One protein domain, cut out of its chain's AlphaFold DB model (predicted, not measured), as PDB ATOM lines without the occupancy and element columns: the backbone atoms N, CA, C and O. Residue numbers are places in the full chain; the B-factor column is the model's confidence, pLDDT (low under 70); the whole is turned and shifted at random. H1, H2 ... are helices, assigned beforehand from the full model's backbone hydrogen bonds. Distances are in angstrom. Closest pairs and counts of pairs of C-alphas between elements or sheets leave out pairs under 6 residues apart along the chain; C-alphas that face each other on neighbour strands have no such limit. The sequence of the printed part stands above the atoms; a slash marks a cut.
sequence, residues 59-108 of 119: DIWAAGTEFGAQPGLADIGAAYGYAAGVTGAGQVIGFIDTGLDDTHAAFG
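AT A GLANCE: This is residues 59 to 108 of the 119 residues of an uncharacterized protein of Rhizobiales bacterium TMED83 (UniProt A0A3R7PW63). With little regular structure, this is a small cluster of four short helices at one end and a long arm, residues 88 to 108, that sticks out from it and curves round. The printed part has 50 residues, with H1, H2, H3 and H4 in chain order and no named strand; the class is all helix, with 19 residues in named elements. It is loose, with a radius of gyration of the C-alphas of 13.2 A and spans of 34 by 23 by 20 A.

IN THESE COORDINATES: H1 is residues 59 to 62, from C-alpha 59 at (285.433, 107.033, 377.639). H2 is residues 65 to 68 and H3 residues 71 to 75. H4, residues 78 to 83, is 8.9 A long and ends at C-alpha 83 at (291.457, 111.783, 373.339).

HOW THE PARTS SIT: H1 and H4 touch, the closest C-alphas being those of Trp 61 and Ala 79, 5.6 A apart. H2 and H3 are close but not clearly touching, with the C-alphas of Phe 67 and Leu 73 closest at 6.8 A. H2 and H4 are apart. In H3 and H4 every O i to N i+4 pair is within hydrogen-bond range; H1 and H2 are too short for one.

THE WHOLE: The C-alphas farthest apart, Asp 59 and Thr 98, are 35.3 A apart. The printed part has no cut, the three links are tight, and no printed residue is under 70 in pLDDT.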
ATOM      1  N   ASP A  59     286.040 108.217 377.029       97.12
ATOM      2  CA  ASP A  59     285.433 107.033 377.639       97.12
ATOM      3  C   ASP A  59     285.869 105.746 376.921       97.12
ATOM      4  O   ASP A  59     286.038 104.703 377.558       97.12
ATOM      5  N   ILE A  60     286.150 105.822 375.614       96.25
ATOM      6  CA  ILE A  60     286.690 104.695 374.842       96.25
ATOM      7  C   ILE A  60     288.111 104.352 375.307       96.25
ATOM      8  O   ILE A  60     288.436 103.176 375.480       96.25
ATOM      9  N   TRP A  61     288.942 105.359 375.591       94.31
ATOM     10  CA  TRP A  61     290.277 105.153 376.161       94.31
ATOM     11  C   TRP A  61     290.218 104.585 377.587       94.31
ATOM     12  O   TRP A  61     290.991 103.689 377.932       94.31
ATOM     13  N   ALA A  62     289.282 105.068 378.407       96.31
ATOM     14  CA  ALA A  62     289.120 104.635 379.794       96.31
ATOM     15  C   ALA A  62     288.540 103.214 379.938       96.31
ATOM     16  O   ALA A  62     288.717 102.578 380.977       96.31
ATOM     17  N   ALA A  63     287.872 102.692 378.902       96.38
ATOM     18  CA  ALA A  63     287.252 101.366 378.912       96.38
ATOM     19  C   ALA A  63     288.253 100.192 378.831       96.38
ATOM     20  O   ALA A  63     287.862  99.034 379.002       96.38
ATOM     21  N   GLY A  64     289.536 100.458 378.563       94.81
ATOM     22  CA  GLY A  64     290.570  99.427 378.476       94.81
ATOM     23  C   GLY A  64     290.799  98.698 379.806       94.81
ATOM     24  O   GLY A  64     290.813  99.310 380.872       94.81
ATOM     25  N   THR A  65     291.040  97.382 379.760       95.88
ATOM     26  CA  THR A  65     291.267  96.572 380.974       95.88
ATOM     27  C   THR A  65     292.472  97.053 381.782       95.88
ATOM     28  O   THR A  65     292.391  97.137 383.005       95.88
ATOM     29  N   GLU A  66     293.576  97.392 381.114       91.94
ATOM     30  CA  GLU A  66     294.774  97.915 381.777       91.94
ATOM     31  C   GLU A  66     294.519  99.294 382.397       91.94
ATOM     32  O   GLU A  66     294.903  99.523 383.540       91.94
ATOM     33  N   PHE A  67     293.789 100.173 381.701       96.19
ATOM     34  CA  PHE A  67     293.408 101.484 382.230       96.19
ATOM     35  C   PHE A  67     292.537 101.342 383.487       96.19
ATOM     36  O   PHE A  67     292.837 101.928 384.524       96.19
ATOM     37  N   GLY A  68     291.497 100.505 383.426       96.19
ATOM     38  CA  GLY A  68     290.589 100.257 384.547       96.19
ATOM     39  C   GLY A  68     291.251  99.592 385.759       96.19
ATOM     40  O   GLY A  68     290.732  99.688 386.870       96.19
ATOM     41  N   ALA A  69     292.409  98.953 385.574       97.19
ATOM     42  CA  ALA A  69     293.211  98.404 386.664       97.19
ATOM     43  C   ALA A  69     294.074  99.463 387.385       97.19
ATOM     44  O   ALA A  69     294.667  99.153 388.418       97.19
ATOM     45  N   GLN A  70     294.145 100.697 386.870       96.81
ATOM     46  CA  GLN A  70     294.999 101.776 387.372       96.81
ATOM     47  C   GLN A  70     294.151 103.001 387.768       96.81
ATOM     48  O   GLN A  70     293.993 103.927 386.969       96.81
ATOM     49  N   PRO A  71     293.618 103.070 389.006       95.62
ATOM     50  CA  PRO A  71     292.723 104.160 389.419       95.62
ATOM     51  C   PRO A  71     293.368 105.548 389.285       95.62
ATOM     52  O   PRO A  71     292.699 106.507 388.903       95.62
ATOM     53  N   GLY A  72     294.689 105.637 389.480       97.62
ATOM     54  CA  GLY A  72     295.431 106.887 389.332       97.62
ATOM     55  C   GLY A  72     295.346 107.505 387.931       97.62
ATOM     56  O   GLY A  72     295.446 108.721 387.813       97.62
ATOM     57  N   LEU A  73     295.118 106.714 386.872       97.06
ATOM     58  CA  LEU A  73     294.944 107.249 385.515       97.06
ATOM     59  C   LEU A  73     293.631 108.022 385.366       97.06
ATOM     60  O   LEU A  73     293.597 109.048 384.683       97.06
ATOM     61  N   ALA A  74     292.564 107.551 386.018       96.44
ATOM     62  CA  ALA A  74     291.297 108.270 386.078       96.44
ATOM     63  C   ALA A  74     291.439 109.542 386.928       96.44
ATOM     64  O   ALA A  74     291.004 110.608 386.495       96.44
ATOM     65  N   ASP A  75     292.122 109.449 388.073       97.88
ATOM     66  CA  ASP A  75     292.321 110.577 388.991       97.88
ATOM     67  C   ASP A  75     293.080 111.747 388.343       97.88
ATOM     68  O   ASP A  75     292.748 112.908 388.581       97.88
ATOM     69  N   ILE A  76     294.071 111.462 387.488       97.50
ATOM     70  CA  ILE A  76     294.818 112.500 386.753       97.50
ATOM     71  C   ILE A  76     294.173 112.891 385.413       97.50
ATOM     72  O   ILE A  76     294.711 113.740 384.704       97.50
ATOM     73  N   GLY A  77     293.051 112.273 385.034       96.75
ATOM     74  CA  GLY A  77     292.359 112.557 383.776       96.75
ATOM     75  C   GLY A  77     293.126 112.136 382.516       96.75
ATOM     76  O   GLY A  77     292.976 112.773 381.475       96.75
ATOM     77  N   ALA A  78     293.935 111.071 382.576       97.00
ATOM     78  CA  ALA A  78     294.815 110.652 381.475       97.00
ATOM     79  C   ALA A  78     294.069 110.419 380.146       97.00
ATOM     80  O   ALA A  78     294.568 110.784 379.080       97.00
ATOM     81  N   ALA A  79     292.844 109.888 380.209       96.75
ATOM     82  CA  ALA A  79     292.007 109.630 379.037       96.75
ATOM     83  C   ALA A  79     291.703 110.894 378.210       96.75
ATOM     84  O   ALA A  79     291.660 110.825 376.983       96.75
ATOM     85  N   TYR A  80     291.571 112.061 378.852       95.88
ATOM     86  CA  TYR A  80     291.384 113.332 378.145       95.88
ATOM     87  C   TYR A  80     292.623 113.721 377.332       95.88
ATOM     88  O   TYR A  80     292.496 114.256 376.234       95.88
ATOM     89  N   GLY A  81     293.821 113.425 377.846       94.06
ATOM     90  CA  GLY A  81     295.067 113.622 377.109       94.06
ATOM     91  C   GLY A  81     295.120 112.745 375.860       94.06
ATOM     92  O   GLY A  81     295.381 113.247 374.767       94.06
ATOM     93  N   TYR A  82     294.789 111.460 376.000       93.50
ATOM     94  CA  TYR A  82     294.758 110.523 374.874       93.50
ATOM     95  C   TYR A  82     293.725 110.923 373.816       93.50
ATOM     96  O   TYR A  82     294.076 111.017 372.643       93.50
ATOM     97  N   ALA A  83     292.503 111.274 374.226       94.31
ATOM     98  CA  ALA A  83     291.457 111.783 373.339       94.31
ATOM     99  C   ALA A  83     291.858 113.072 372.595       94.31
ATOM    100  O   ALA A  83     291.398 113.321 371.483       94.31
ATOM    101  N   ALA A  84     292.747 113.881 373.179       92.69
ATOM    102  CA  ALA A  84     293.315 115.072 372.553       92.69
ATOM    103  C   ALA A  84     294.558 114.787 371.679       92.69
ATOM    104  O   ALA A  84     295.211 115.723 371.215       92.69
ATOM    105  N   GLY A  85     294.929 113.518 371.473       91.44
ATOM    106  CA  GLY A  85     296.131 113.118 370.734       91.44
ATOM    107  C   GLY A  85     297.448 113.336 371.494       91.44
ATOM    108  O   GLY A  85     298.526 113.263 370.902       91.44
ATOM    109  N   VAL A  86     297.393 113.611 372.801       91.12
ATOM    110  CA  VAL A  86     298.562 113.843 373.659       91.12
ATOM    111  C   VAL A  86     298.994 112.525 374.297       91.12
ATOM    112  O   VAL A  86     298.507 112.127 375.350       91.12
ATOM    113  N   THR A  87     299.936 111.842 373.649       88.56
ATOM    114  CA  THR A  87     300.404 110.505 374.063       88.56
ATOM    115  C   THR A  87     301.771 110.489 374.743       88.56
ATOM    116  O   THR A  87     302.211 109.443 375.207       88.56
ATOM    117  N   GLY A  88     302.482 111.619 374.755       89.75
ATOM    118  CA  GLY A  88     303.895 111.668 375.147       89.75
ATOM    119  C   GLY A  88     304.871 111.253 374.037       89.75
ATOM    120  O   GLY A  88     306.072 111.197 374.285       89.75
ATOM    121  N   ALA A  89     304.401 111.005 372.806       87.50
ATOM    122  CA  ALA A  89     305.279 110.702 371.675       87.50
ATOM    123  C   ALA A  89     306.373 111.776 371.496       87.50
ATOM    124  O   ALA A  89     306.092 112.976 371.432       87.50
ATOM    125  N   GLY A  90     307.629 111.331 371.411       87.62
ATOM    126  CA  GLY A  90     308.805 112.200 371.306       87.62
ATOM    127  C   GLY A  90     309.310 112.779 372.633       87.62
ATOM    128  O   GLY A  90     310.323 113.472 372.624       87.62
ATOM    129  N   GLN A  91     308.648 112.503 373.760       89.44
ATOM    130  CA  GLN A  91     309.170 112.827 375.089       89.44
ATOM    131  C   GLN A  91     310.081 111.703 375.593       89.44
ATOM    132  O   GLN A  91     309.794 110.525 375.387       89.44
ATOM    133  N   VAL A  92     311.162 112.071 376.285       90.56
ATOM    134  CA  VAL A  92     312.060 111.134 376.973       90.56
ATOM    135  C   VAL A  92     311.979 111.409 378.468       90.56
ATOM    136  O   VAL A  92     312.182 112.541 378.904       90.56
ATOM    137  N   ILE A  93     311.683 110.372 379.249       91.62
ATOM    138  CA  ILE A  93     311.590 110.444 380.710       91.62
ATOM    139  C   ILE A  93     312.772 109.673 381.294       91.62
ATOM    140  O   ILE A  93     312.928 108.481 381.032       91.62
ATOM    141  N   GLY A  94     313.615 110.355 382.068       90.88
ATOM    142  CA  GLY A  94     314.720 109.728 382.789       90.88
ATOM    143  C   GLY A  94     314.258 109.175 384.135       90.88
ATOM    144  O   GLY A  94     313.662 109.904 384.925       90.88
ATOM    145  N   PHE A  95     314.569 107.910 384.406       89.88
ATOM    146  CA  PHE A  95     314.319 107.266 385.695       89.88
ATOM    147  C   PHE A  95     315.637 107.152 386.469       89.88
ATOM    148  O   PHE A  95     316.611 106.605 385.957       89.88
ATOM    149  N   ILE A  96     315.670 107.675 387.697       89.38
ATOM    150  CA  ILE A  96     316.787 107.510 388.637       89.38
ATOM    151  C   ILE A  96     316.265 106.648 389.784       89.38
ATOM    152  O   ILE A  96     315.632 107.152 390.709       89.38
ATOM    153  N   ASP A  97     316.492 105.345 389.677       91.00
ATOM    154  CA  ASP A  97     316.023 104.328 390.621       91.00
ATOM    155  C   ASP A  97     317.060 103.184 390.661       91.00
ATOM    156  O   ASP A  97     318.227 103.356 390.312       91.00
ATOM    157  N   THR A  98     316.646 102.000 391.082       91.62
ATOM    158  CA  THR A  98     317.433 100.774 391.212       91.62
ATOM    159  C   THR A  98     317.725 100.067 389.885       91.62
ATOM    160  O   THR A  98     318.522  99.131 389.861       91.62
ATOM    161  N   GLY A  99     317.113 100.509 388.784       88.56
ATOM    162  CA  GLY A  99     317.267  99.941 387.445       88.56
ATOM    163  C   GLY A  99     315.925  99.757 386.735       88.56
ATOM    164  O   GLY A  99     314.890 100.217 387.215       88.56
ATOM    165  N   LEU A 100     315.948  99.083 385.582       89.50
ATOM    166  CA  LEU A 100     314.772  98.758 384.773       89.50
ATOM    167  C   LEU A 100     314.950  97.367 384.148       89.50
ATOM    168  O   LEU A 100     315.987  97.109 383.541       89.50
ATOM    169  N   ASP A 101     313.952  96.490 384.280       91.00
ATOM    170  CA  ASP A 101     313.873  95.257 383.486       91.00
ATOM    171  C   ASP A 101     313.307  95.593 382.103       91.00
ATOM    172  O   ASP A 101     312.094  95.717 381.920       91.00
ATOM    173  N   ASP A 102     314.191  95.773 381.127       88.94
ATOM    174  CA  ASP A 102     313.826  96.089 379.747       88.94
ATOM    175  C   ASP A 102     313.325  94.891 378.942       88.94
ATOM    176  O   ASP A 102     312.815  95.067 377.835       88.94
ATOM    177  N   THR A 103     313.406  93.682 379.500       89.75
ATOM    178  CA  THR A 103     312.894  92.468 378.859       89.75
ATOM    179  C   THR A 103     311.412  92.226 379.136       89.75
ATOM    180  O   THR A 103     310.789  91.373 378.495       89.75
ATOM    181  N   HIS A 104     310.814  92.981 380.062       93.12
ATOM    182  CA  HIS A 104     309.399  92.868 380.390       93.12
ATOM    183  C   HIS A 104     308.513  93.140 379.159       93.12
ATOM    184  O   HIS A 104     308.759  94.061 378.381       93.12
ATOM    185  N   ALA A 105     307.420  92.382 378.994       92.75
ATOM    186  CA  ALA A 105     306.535  92.492 377.823       92.75
ATOM    187  C   ALA A 105     305.979  93.915 377.628       92.75
ATOM    188  O   ALA A 105     305.841  94.394 376.503       92.75
ATOM    189  N   ALA A 106     305.751  94.628 378.733       88.94
ATOM    190  CA  ALA A 106     305.372  96.036 378.734       88.94
ATOM    191  C   ALA A 106     306.507  97.000 378.342       88.94
ATOM    192  O   ALA A 106     306.308  98.195 378.452       88.94
ATOM    193  N   PHE A 107     307.648  96.556 377.808       90.69
ATOM    194  CA  PHE A 107     308.698  97.396 377.199       90.69
ATOM    195  C   PHE A 107     309.185  96.876 375.834       90.69
ATOM    196  O   PHE A 107     310.075  97.468 375.226       90.69
ATOM    197  N   GLY A 108     308.555  95.823 375.301       85.88
ATOM    198  CA  GLY A 108     309.002  95.137 374.084       85.88
ATOM    199  C   GLY A 108     308.841  95.902 372.764       85.88
ATOM    200  O   GLY A 108     309.192  95.369 371.716       85.88
TER     201      GLY A 108